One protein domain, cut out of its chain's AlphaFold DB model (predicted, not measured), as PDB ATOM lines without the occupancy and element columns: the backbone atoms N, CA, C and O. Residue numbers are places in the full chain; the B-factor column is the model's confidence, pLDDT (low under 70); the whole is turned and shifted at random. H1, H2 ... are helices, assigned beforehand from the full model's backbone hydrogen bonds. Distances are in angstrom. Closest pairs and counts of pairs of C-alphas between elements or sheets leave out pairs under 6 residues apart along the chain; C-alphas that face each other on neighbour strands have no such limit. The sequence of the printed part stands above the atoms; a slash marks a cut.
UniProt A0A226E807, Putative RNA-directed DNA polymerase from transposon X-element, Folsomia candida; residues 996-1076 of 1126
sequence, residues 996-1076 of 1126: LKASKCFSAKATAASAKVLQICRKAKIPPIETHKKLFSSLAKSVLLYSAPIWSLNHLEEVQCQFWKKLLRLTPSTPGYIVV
ATOM      1  N   LEU A 996     -24.774  19.602 -25.794       80.12
ATOM      2  CA  LEU A 996     -24.612  20.497 -24.640       80.12
ATOM      3  C   LEU A 996     -24.970  21.960 -24.977       80.12
ATOM      4  O   LEU A 996     -25.629  22.641 -24.189       80.12
ATOM      5  N   LYS A 997     -24.577  22.441 -26.165       80.38
ATOM      6  CA  LYS A 997     -24.890  23.802 -26.642       80.38
ATOM      7  C   LYS A 997     -26.391  23.978 -26.899       80.38
ATOM      8  O   LYS A 997     -26.961  24.984 -26.472       80.38
ATOM      9  N   ALA A 998     -27.042  22.981 -27.506       83.94
ATOM     10  CA  ALA A 998     -28.495  22.964 -27.687       83.94
ATOM     11  C   ALA A 998     -29.221  23.043 -26.339       83.94
ATOM     12  O   ALA A 998     -30.083  23.901 -26.153       83.94
ATOM     13  N   SER A 999     -28.807  22.224 -25.368       82.88
ATOM     14  CA  SER A 999     -29.388  22.221 -24.027       82.88
ATOM     15  C   SER A 999     -29.267  23.585 -23.337       82.88
ATOM     16  O   SER A 999     -30.270  24.126 -22.870       82.88
ATOM     17  N   LYS A1000     -28.081  24.209 -23.359       83.69
ATOM     18  CA  LYS A1000     -27.883  25.569 -22.822       83.69
ATOM     19  C   LYS A1000     -28.767  26.608 -23.526       83.69
ATOM     20  O   LYS A1000     -29.343  27.469 -22.860       83.69
ATOM     21  N   CYS A1001     -28.915  26.516 -24.850       84.62
ATOM     22  CA  CYS A1001     -29.764  27.410 -25.642       84.62
ATOM     23  C   CYS A1001     -31.248  27.297 -25.247       84.62
ATOM     24  O   CYS A1001     -31.897  28.315 -24.981       84.62
ATOM     25  N   PHE A1002     -31.786  26.078 -25.141       84.94
ATOM     26  CA  PHE A1002     -33.168  25.860 -24.699       84.94
ATOM     27  C   PHE A1002     -33.389  26.285 -23.245       84.94
ATOM     28  O   PHE A1002     -34.382  26.959 -22.963       84.94
ATOM     29  N   SER A1003     -32.442  26.007 -22.344       83.19
ATOM     30  CA  SER A1003     -32.495  26.480 -20.956       83.19
ATOM     31  C   SER A1003     -32.520  28.009 -20.860       83.19
ATOM     32  O   SER A1003     -33.322  28.567 -20.104       83.19
ATOM     33  N   ALA A1004     -31.724  28.714 -21.671       84.19
ATOM     34  CA  ALA A1004     -31.737  30.176 -21.731       84.19
ATOM     35  C   ALA A1004     -33.080  30.722 -22.255       84.19
ATOM     36  O   ALA A1004     -33.682  31.599 -21.626       84.19
ATOM     37  N   LYS A1005     -33.606  30.159 -23.355       83.31
ATOM     38  CA  LYS A1005     -34.923  30.526 -23.911       83.31
ATOM     39  C   LYS A1005     -36.052  30.290 -22.898       83.31
ATOM     40  O   LYS A1005     -36.896  31.166 -22.695       83.31
ATOM     41  N   ALA A1006     -36.044  29.146 -22.215       82.88
ATOM     42  CA  ALA A1006     -37.026  28.805 -21.189       82.88
ATOM     43  C   ALA A1006     -36.914  29.702 -19.945       82.88
ATOM     44  O   ALA A1006     -37.932  30.078 -19.353       82.88
ATOM     45  N   THR A1007     -35.700  30.122 -19.577       82.81
ATOM     46  CA  THR A1007     -35.461  31.089 -18.495       82.81
ATOM     47  C   THR A1007     -36.007  32.475 -18.847       82.81
ATOM     48  O   THR A1007     -36.668  33.105 -18.017       82.81
ATOM     49  N   ALA A1008     -35.821  32.936 -20.088       78.38
ATOM     50  CA  ALA A1008     -36.414  34.186 -20.570       78.38
ATOM     51  C   ALA A1008     -37.955  34.121 -20.584       78.38
ATOM     52  O   ALA A1008     -38.630  35.038 -20.104       78.38
ATOM     53  N   ALA A1009     -38.526  33.004 -21.049       77.88
ATOM     54  CA  ALA A1009     -39.967  32.765 -20.993       77.88
ATOM     55  C   ALA A1009     -40.490  32.753 -19.544       77.88
ATOM     56  O   ALA A1009     -41.511  33.374 -19.243       77.88
ATOM     57  N   SER A1010     -39.749  32.130 -18.624       79.19
ATOM     58  CA  SER A1010     -40.039  32.111 -17.185       79.19
ATOM     59  C   SER A1010     -40.033  33.512 -16.570       79.19
ATOM     60  O   SER A1010     -40.918  33.849 -15.783       79.19
ATOM     61  N   ALA A1011     -39.078  34.365 -16.951       75.94
ATOM     62  CA  ALA A1011     -39.036  35.755 -16.502       75.94
ATOM     63  C   ALA A1011     -40.273  36.542 -16.966       75.94
ATOM     64  O   ALA A1011     -40.867  37.284 -16.178       75.94
ATOM     65  N   LYS A1012     -40.719  36.318 -18.208       71.44
ATOM     66  CA  LYS A1012     -41.952  36.910 -18.747       71.44
ATOM     67  C   LYS A1012     -43.197  36.429 -18.002       71.44
ATOM     68  O   LYS A1012     -44.061  37.247 -17.690       71.44
ATOM     69  N   VAL A1013     -43.269  35.139 -17.653       73.19
ATOM     70  CA  VAL A1013     -44.327  34.601 -16.780       73.19
ATOM     71  C   VAL A1013     -44.343  35.355 -15.452       73.19
ATOM     72  O   VAL A1013     -45.368  35.927 -15.097       73.19
ATOM     73  N   LEU A1014     -43.204  35.449 -14.758       74.38
ATOM     74  CA  LEU A1014     -43.113  36.157 -13.476       74.38
ATOM     75  C   LEU A1014     -43.512  37.637 -13.590       74.38
ATOM     76  O   LEU A1014     -44.145  38.173 -12.680       74.38
ATOM     77  N   GLN A1015     -43.180  38.301 -14.700       71.44
ATOM     78  CA  GLN A1015     -43.595  39.679 -14.965       71.44
ATOM     79  C   GLN A1015     -45.120  39.801 -15.107       71.44
ATOM     80  O   GLN A1015     -45.709  40.707 -14.514       71.44
ATOM     81  N   ILE A1016     -45.759  38.885 -15.843       66.38
ATOM     82  CA  ILE A1016     -47.223  38.827 -15.974       66.38
ATOM     83  C   ILE A1016     -47.854  38.610 -14.597       66.38
ATOM     84  O   ILE A1016     -48.724  39.387 -14.207       66.38
ATOM     85  N   CYS A1017     -47.360  37.638 -13.823       69.06
ATOM     86  CA  CYS A1017     -47.864  37.342 -12.480       69.06
ATOM     87  C   CYS A1017     -47.802  38.561 -11.550       69.06
ATOM     88  O   CYS A1017     -48.761  38.848 -10.834       69.06
ATOM     89  N   ARG A1018     -46.695  39.317 -11.600       68.06
ATOM     90  CA  ARG A1018     -46.509  40.549 -10.816       68.06
ATOM     91  C   ARG A1018     -47.465  41.662 -11.247       68.06
ATOM     92  O   ARG A1018     -48.093  42.270 -10.385       68.06
ATOM     93  N   LYS A1019     -47.593  41.923 -12.555       62.56
ATOM     94  CA  LYS A1019     -48.472  42.983 -13.092       62.56
ATOM     95  C   LYS A1019     -49.948  42.704 -12.813       62.56
ATOM     96  O   LYS A1019     -50.685  43.610 -12.442       62.56
ATOM     97  N   ALA A1020     -50.357  41.449 -12.961       59.06
ATOM     98  CA  ALA A1020     -51.733  41.013 -12.772       59.06
ATOM     99  C   ALA A1020     -52.098  40.724 -11.303       59.06
ATOM    100  O   ALA A1020     -53.254  40.415 -11.026       59.06
ATOM    101  N   LYS A1021     -51.141  40.832 -10.363       63.38
ATOM    102  CA  LYS A1021     -51.311  40.492  -8.937       63.38
ATOM    103  C   LYS A1021     -51.951  39.103  -8.740       63.38
ATOM    104  O   LYS A1021     -52.827  38.957  -7.896       63.38
ATOM    105  N   ILE A1022     -51.543  38.112  -9.542       58.88
ATOM    106  CA  ILE A1022     -52.181  36.783  -9.639       58.88
ATOM    107  C   ILE A1022     -52.014  35.997  -8.322       58.88
ATOM    108  O   ILE A1022     -50.873  35.694  -7.968       58.88
ATOM    109  N   PRO A1023     -53.099  35.644  -7.597       54.81
ATOM    110  CA  PRO A1023     -52.964  34.973  -6.297       54.81
ATOM    111  C   PRO A1023     -52.742  33.441  -6.308       54.81
ATOM    112  O   PRO A1023     -51.998  32.983  -5.441       54.81
ATOM    113  N   PRO A1024     -53.303  32.599  -7.208       66.06
ATOM    114  CA  PRO A1024     -53.126  31.148  -7.061       66.06
ATOM    115  C   PRO A1024     -51.804  30.610  -7.625       66.06
ATOM    116  O   PRO A1024     -51.449  30.850  -8.782       66.06
ATOM    117  N   ILE A1025     -51.126  29.763  -6.843       69.31
ATOM    118  CA  ILE A1025     -49.970  28.957  -7.278       69.31
ATOM    119  C   ILE A1025     -50.298  28.086  -8.502       69.31
ATOM    120  O   ILE A1025     -49.458  27.912  -9.384       69.31
ATOM    121  N   GLU A1026     -51.544  27.620  -8.604       68.44
ATOM    122  CA  GLU A1026     -52.042  26.832  -9.735       68.44
ATOM    123  C   GLU A1026     -52.007  27.615 -11.053       68.44
ATOM    124  O   GLU A1026     -51.622  27.091 -12.099       68.44
ATOM    125  N   THR A1027     -52.308  28.914 -11.018       67.69
ATOM    126  CA  THR A1027     -52.188  29.776 -12.198       67.69
ATOM    127  C   THR A1027     -50.730  29.924 -12.624       67.69
ATOM    128  O   THR A1027     -50.426  29.915 -13.817       67.69
ATOM    129  N   HIS A1028     -49.807  29.993 -11.660       72.38
ATOM    130  CA  HIS A1028     -48.371  30.028 -11.931       72.38
ATOM    131  C   HIS A1028     -47.864  28.719 -12.548       72.38
ATOM    132  O   HIS A1028     -47.090  28.777 -13.504       72.38
ATOM    133  N   LYS A1029     -48.349  27.558 -12.077       75.31
ATOM    134  CA  LYS A1029     -48.068  26.238 -12.674       75.31
ATOM    135  C   LYS A1029     -48.527  26.173 -14.128       75.31
ATOM    136  O   LYS A1029     -47.744  25.795 -15.003       75.31
ATOM    137  N   LYS A1030     -49.771  26.586 -14.399       74.94
ATOM    138  CA  LYS A1030     -50.339  26.615 -15.757       74.94
ATOM    139  C   LYS A1030     -49.571  27.569 -16.680       74.94
ATOM    140  O   LYS A1030     -49.251  27.193 -17.808       74.94
ATOM    141  N   LEU A1031     -49.216  28.765 -16.198       73.56
ATOM    142  CA  LEU A1031     -48.394  29.737 -16.932       73.56
ATOM    143  C   LEU A1031     -47.003  29.196 -17.248       73.56
ATOM    144  O   LEU A1031     -46.597  29.228 -18.406       73.56
ATOM    145  N   PHE A1032     -46.296  28.661 -16.255       80.25
ATOM    146  CA  PHE A1032     -44.980  28.062 -16.459       80.25
ATOM    147  C   PHE A1032     -45.038  26.916 -17.471       80.25
ATOM    148  O   PHE A1032     -44.250  26.889 -18.417       80.25
ATOM    149  N   SER A1033     -46.021  26.024 -17.324       78.44
ATOM    150  CA  SER A1033     -46.202  24.871 -18.209       78.44
ATOM    151  C   SER A1033     -46.477  25.287 -19.659       78.44
ATOM    152  O   SER A1033     -45.912  24.720 -20.589       78.44
ATOM    153  N   SER A1034     -47.296  26.321 -19.856       73.88
ATOM    154  CA  SER A1034     -47.699  26.775 -21.194       73.88
ATOM    155  C   SER A1034     -46.614  27.567 -21.929       73.88
ATOM    156  O   SER A1034     -46.610  27.590 -23.160       73.88
ATOM    157  N   LEU A1035     -45.710  28.233 -21.202       74.06
ATOM    158  CA  LEU A1035     -44.748  29.189 -21.764       74.06
ATOM    159  C   LEU A1035     -43.290  28.762 -21.670       74.06
ATOM    160  O   LEU A1035     -42.552  28.889 -22.639       74.06
ATOM    161  N   ALA A1036     -42.858  28.344 -20.486       79.81
ATOM    162  CA  ALA A1036     -41.462  28.023 -20.234       79.81
ATOM    163  C   ALA A1036     -41.199  26.537 -20.472       79.81
ATOM    164  O   ALA A1036     -40.262  26.194 -21.187       79.81
ATOM    165  N   LYS A1037     -42.062  25.661 -19.939       82.25
ATOM    166  CA  LYS A1037     -41.946  24.209 -20.124       82.25
ATOM    167  C   LYS A1037     -42.147  23.805 -21.585       82.25
ATOM    168  O   LYS A1037     -41.421  22.952 -22.061       82.25
ATOM    169  N   SER A1038     -43.072  24.431 -22.315       81.50
ATOM    170  CA  SER A1038     -43.276  24.164 -23.750       81.50
ATOM    171  C   SER A1038     -42.043  24.495 -24.599       81.50
ATOM    172  O   SER A1038     -41.664  23.706 -25.457       81.50
ATOM    173  N   VAL A1039     -41.379  25.623 -24.320       82.88
ATOM    174  CA  VAL A1039     -40.108  26.006 -24.958       82.88
ATOM    175  C   VAL A1039     -38.988  25.043 -24.573       82.88
ATOM    176  O   VAL A1039     -38.194  24.660 -25.424       82.88
ATOM    177  N   LEU A1040     -38.937  24.645 -23.300       82.75
ATOM    178  CA  LEU A1040     -37.922  23.736 -22.778       82.75
ATOM    179  C   LEU A1040     -38.096  22.296 -23.271       82.75
ATOM    180  O   LEU A1040     -37.112  21.591 -23.395       82.75
ATOM    181  N   LEU A1041     -39.318  21.832 -23.523       85.75
ATOM    182  CA  LEU A1041     -39.575  20.454 -23.953       85.75
ATOM    183  C   LEU A1041     -39.538  20.272 -25.472       85.75
ATOM    184  O   LEU A1041     -39.638  19.144 -25.952       85.75
ATOM    185  N   TYR A1042     -39.390  21.352 -26.239       87.38
ATOM    186  CA  TYR A1042     -39.302  21.259 -27.690       87.38
ATOM    187  C   TYR A1042     -38.089  20.415 -28.108       87.38
ATOM    188  O   TYR A1042     -36.946  20.791 -27.854       87.38
ATOM    189  N   SER A1043     -38.349  19.260 -28.730       84.06
ATOM    190  CA  SER A1043     -37.340  18.279 -29.157       84.06
ATOM    191  C   SER A1043     -36.459  17.735 -28.019       84.06
ATOM    192  O   SER A1043     -35.399  17.174 -28.283       84.06
ATOM    193  N   ALA A1044     -36.885  17.868 -26.754       84.25
ATOM    194  CA  ALA A1044     -36.113  17.433 -25.585       84.25
ATOM    195  C   ALA A1044     -35.688  15.953 -25.592       84.25
ATOM    196  O   ALA A1044     -34.564  15.702 -25.156       84.25
ATOM    197  N   PRO A1045     -36.474  14.990 -26.129       82.94
ATOM    198  CA  PRO A1045     -36.018  13.602 -26.261       82.94
ATOM    199  C   PRO A1045     -34.713  13.435 -27.052       82.94
ATOM    200  O   PRO A1045     -34.034  12.429 -26.898       82.94
ATOM    201  N   ILE A1046     -34.355  14.416 -27.889       78.75
ATOM    202  CA  ILE A1046     -33.166  14.373 -28.746       78.75
ATOM    203  C   ILE A1046     -31.944  14.953 -28.022       78.75
ATOM    204  O   ILE A1046     -30.854  14.396 -28.102       78.75
ATOM    205  N   TRP A1047     -32.110  16.069 -27.303       79.25
ATOM    206  CA  TRP A1047     -30.983  16.835 -26.749       79.25
ATOM    207  C   TRP A1047     -30.854  16.808 -25.215       79.25
ATOM    208  O   TRP A1047     -29.857  17.310 -24.692       79.25
ATOM    209  N   SER A1048     -31.831  16.279 -24.469       70.38
ATOM    210  CA  SER A1048     -31.911  16.415 -23.005       70.38
ATOM    211  C   SER A1048     -31.988  15.072 -22.273       70.38
ATOM    212  O   SER A1048     -33.004  14.386 -22.352       70.38
ATOM    213  N   LEU A1049     -30.983  14.790 -21.432       54.31
ATOM    214  CA  LEU A1049     -31.092  13.805 -20.345       54.31
ATOM    215  C   LEU A1049     -30.965  14.426 -18.931       54.31
ATOM    216  O   LEU A1049     -31.566  13.891 -18.012       54.31
ATOM    217  N   ASN A1050     -30.301  15.587 -18.738       58.59
ATOM    218  CA  ASN A1050     -29.924  16.073 -17.385       58.59
ATOM    219  C   ASN A1050     -30.255  17.548 -17.022       58.59
ATOM    220  O   ASN A1050     -29.950  17.976 -15.913       58.59
ATOM    221  N   HIS A1051     -30.847  18.364 -17.907       63.22
ATOM    222  CA  HIS A1051     -30.903  19.837 -17.716       63.22
ATOM    223  C   HIS A1051     -32.307  20.445 -17.544       63.22
ATOM    224  O   HIS A1051     -32.449  21.664 -17.438       63.22
ATOM    225  N   LEU A1052     -33.358  19.623 -17.501       67.69
ATOM    226  CA  LEU A1052     -34.739  20.111 -17.402       67.69
ATOM    227  C   LEU A1052     -35.079  20.646 -16.002       67.69
ATOM    228  O   LEU A1052     -35.789  21.647 -15.864       67.69
ATOM    229  N   GLU A1053     -34.551  19.998 -14.961       74.69
ATOM    230  CA  GLU A1053     -34.891  20.303 -13.569       74.69
ATOM    231  C   GLU A1053     -34.366  21.662 -13.106       74.69
ATOM    232  O   GLU A1053     -34.991  22.312 -12.265       74.69
ATOM    233  N   GLU A1054     -33.250  22.129 -13.667       77.06
ATOM    234  CA  GLU A1054     -32.608  23.372 -13.241       77.06
ATOM    235  C   GLU A1054     -33.520  24.585 -13.473       77.06
ATOM    236  O   GLU A1054     -33.765  25.372 -12.553       77.06
ATOM    237  N   VAL A1055     -34.094  24.708 -14.675       78.31
ATOM    238  CA  VAL A1055     -34.990  25.819 -15.038       78.31
ATOM    239  C   VAL A1055     -36.264  25.791 -14.189       78.31
ATOM    240  O   VAL A1055     -36.706  26.834 -13.694       78.31
ATOM    241  N   GLN A1056     -36.832  24.600 -13.968       79.75
ATOM    242  CA  GLN A1056     -38.006  24.419 -13.112       79.75
ATOM    243  C   GLN A1056     -37.704  24.826 -11.664       79.75
ATOM    244  O   GLN A1056     -38.443  25.623 -11.078       79.75
ATOM    245  N   CYS A1057     -36.594  24.350 -11.098       81.00
ATOM    246  CA  CYS A1057     -36.172  24.700  -9.744       81.00
ATOM    247  C   CYS A1057     -35.943  26.209  -9.598       81.00
ATOM    248  O   CYS A1057     -36.413  26.812  -8.633       81.00
ATOM    249  N   GLN A1058     -35.265  26.846 -10.555       81.06
ATOM    250  CA  GLN A1058     -35.030  28.291 -10.523       81.06
ATOM    251  C   GLN A1058     -36.331  29.101 -10.604       81.06
ATOM    252  O   GLN A1058     -36.464  30.111  -9.904       81.06
ATOM    253  N   PHE A1059     -37.297  28.674 -11.424       83.19
ATOM    254  CA  PHE A1059     -38.606  29.321 -11.507       83.19
ATOM    255  C   PHE A1059     -39.338  29.275 -10.162       83.19
ATOM    256  O   PHE A1059     -39.741  30.322  -9.646       83.19
ATOM    257  N   TRP A1060     -39.448  28.089  -9.560       81.50
ATOM    258  CA  TRP A1060     -40.129  27.912  -8.277       81.50
ATOM    259  C   TRP A1060     -39.421  28.630  -7.137       81.50
ATOM    260  O   TRP A1060     -40.089  29.294  -6.347       81.50
ATOM    261  N   LYS A1061     -38.082  28.602  -7.088       82.50
ATOM    262  CA  LYS A1061     -37.312  29.385  -6.110       82.50
ATOM    263  C   LYS A1061     -37.637  30.875  -6.210       82.50
ATOM    264  O   LYS A1061     -37.948  31.502  -5.203       82.50
ATOM    265  N   LYS A1062     -37.645  31.439  -7.424       81.69
ATOM    266  CA  LYS A1062     -37.975  32.859  -7.649       81.69
ATOM    267  C   LYS A1062     -39.427  33.189  -7.301       81.69
ATOM    268  O   LYS A1062     -39.687  34.263  -6.761       81.69
ATOM    269  N   LEU A1063     -40.363  32.292  -7.608       79.56
ATOM    270  CA  LEU A1063     -41.783  32.488  -7.322       79.56
ATOM    271  C   LEU A1063     -42.081  32.423  -5.818       79.56
ATOM    272  O   LEU A1063     -42.749  33.306  -5.286       79.56
ATOM    273  N   LEU A1064     -41.546  31.404  -5.143       77.81
ATOM    274  CA  LEU A1064     -41.699  31.162  -3.707       77.81
ATOM    275  C   LEU A1064     -40.765  32.035  -2.852       77.81
ATOM    276  O   LEU A1064     -40.820  31.971  -1.630       77.81
ATOM    277  N   ARG A1065     -39.923  32.862  -3.491       75.38
ATOM    278  CA  ARG A1065     -38.914  33.722  -2.851       75.38
ATOM    279  C   ARG A1065     -37.908  32.940  -1.991       75.38
ATOM    280  O   ARG A1065     -37.410  33.459  -0.998       75.38
ATOM    281  N   LEU A1066     -37.604  31.708  -2.393       76.44
ATOM    282  CA  LEU A1066     -36.557  30.885  -1.792       76.44
ATOM    283  C   LEU A1066     -35.180  31.388  -2.234       76.44
ATOM    284  O   LEU A1066     -35.022  31.952  -3.321       76.44
ATOM    285  N   THR A1067     -34.165  31.165  -1.402       76.00
ATOM    286  CA  THR A1067     -32.790  31.533  -1.749       76.00
ATOM    287  C   THR A1067     -32.290  30.690  -2.930       76.00
ATOM    288  O   THR A1067     -32.657  29.515  -3.052       76.00
ATOM    289  N   PRO A1068     -31.405  31.229  -3.791       68.88
ATOM    290  CA  PRO A1068     -30.784  30.450  -4.866       68.88
ATOM    291  C   PRO A1068     -30.090  29.174  -4.361       68.88
ATOM    292  O   PRO A1068     -30.148  28.144  -5.033       68.88
ATOM    293  N   SER A1069     -29.537  29.233  -3.142       74.25
ATOM    294  CA  SER A1069     -28.867  28.138  -2.432       74.25
ATOM    295  C   SER A1069     -29.790  27.031  -1.918       74.25
ATOM    296  O   SER A1069     -29.293  25.999  -1.479       74.25
ATOM    297  N   THR A1070     -31.119  27.199  -1.967       76.94
ATOM    298  CA  THR A1070     -32.053  26.142  -1.543       76.94
ATOM    299  C   THR A1070     -31.858  24.896  -2.424       76.94
ATOM    300  O   THR A1070     -31.937  25.024  -3.647       76.94
ATOM    301  N   PRO A1071     -31.614  23.695  -1.878       75.31
ATOM    302  CA  PRO A1071     -31.435  22.495  -2.695       75.31
ATOM    303  C   PRO A1071     -32.653  22.174  -3.579       75.31
ATOM    304  O   PRO A1071     -33.799  22.325  -3.155       75.31
ATOM    305  N   GLY A1072     -32.411  21.735  -4.821       65.62
ATOM    306  CA  GLY A1072     -33.466  21.489  -5.819       65.62
ATOM    307  C   GLY A1072     -34.487  20.426  -5.399       65.62
ATOM    308  O   GLY A1072     -35.686  20.634  -5.567       65.62
ATOM    309  N   TYR A1073     -34.042  19.350  -4.744       68.25
ATOM    310  CA  TYR A1073     -34.917  18.257  -4.294       68.25
ATOM    311  C   TYR A1073     -36.001  18.708  -3.296       68.25
ATOM    312  O   TYR A1073     -37.095  18.149  -3.279       68.25
ATOM    313  N   ILE A1074     -35.745  19.761  -2.504       64.88
ATOM    314  CA  ILE A1074     -36.730  20.343  -1.571       64.88
ATOM    315  C   ILE A1074     -37.882  20.993  -2.346       64.88
ATOM    316  O   ILE A1074     -39.047  20.909  -1.957       64.88
ATOM    317  N   VAL A1075     -37.557  21.624  -3.472       64.38
ATOM    318  CA  VAL A1075     -38.527  22.276  -4.352       64.38
ATOM    319  C   VAL A1075     -39.373  21.225  -5.077       64.38
ATOM    320  O   VAL A1075     -40.596  21.355  -5.105       64.38
ATOM    321  N   VAL A1076     -38.747  20.154  -5.576       57.66
ATOM    322  CA  VAL A1076     -39.416  19.053  -6.297       57.66
ATOM    323  C   VAL A1076     -40.367  18.257  -5.386       57.66
ATOM    324  O   VAL A1076     -41.519  18.033  -5.757       57.66
TER     325      VAL A1076
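Overview. This is residues 996 to 1076 of the 1126 residues of the protein "Putative RNA-directed DNA polymerase from transposon X-element" of Folsomia candida (UniProt A0A226E807). Helices H1, H2 and H4 lie side by side in an up-and-down bundle, each running against the one before. Short H3 sits at one end, and short H5 packs on H4, away from H1 and H2. The printed part has 81 residues with five named helices, H1 to H5 in order: all helix, compact, radius of gyration of the C-alphas 12.6 A, spans 37 by 25 by 17 A.

Arrangement. H1, residues 996 to 1019, and H2, residues 1025 to 1041, form a hairpin; their closest C-alphas, Ala 1006 and Ala 1036, are 4.6 A apart. H1 only just touches H3, residues 1044 to 1047, with 3 pairs of C-alphas within 8 A, the closest Ser 999 and Trp 1047. With residues 1003 to 1014 alone, H1 touches H4, residues 1052 to 1064, at a shallow tilt of 21 degrees; the closest C-alphas are Thr 1007 and Val 1055, 6.3 A. H4 touches H5, residues 1072 to 1076; the closest C-alphas are Cys 1057 and Gly 1072, 5.7 A. O i to N i+4 pairs are within hydrogen-bond range throughout H1 and H5, in 10 of 13 in H2 and 8 of 9 in H4; H3 is too short.

Along the chain. H1 begins at C-alpha 996 (-24.612, 20.497, -24.640) and spans 34.8 A; H2 spans 21.4 A, with a kink near residue 1035, and H4 18.9 A. H5 ends at C-alpha 1076 (-39.416, 19.053, -6.297).

Size, cuts and confidence. The C-alphas farthest apart, Lys 1021 and Ile 1046, are 37.5 A apart. The printed part has no cut, and no link is long. pLDDT is under 70 at residues 1016 to 1027, 1049 to 1052, 1068 and 1072 to 1076.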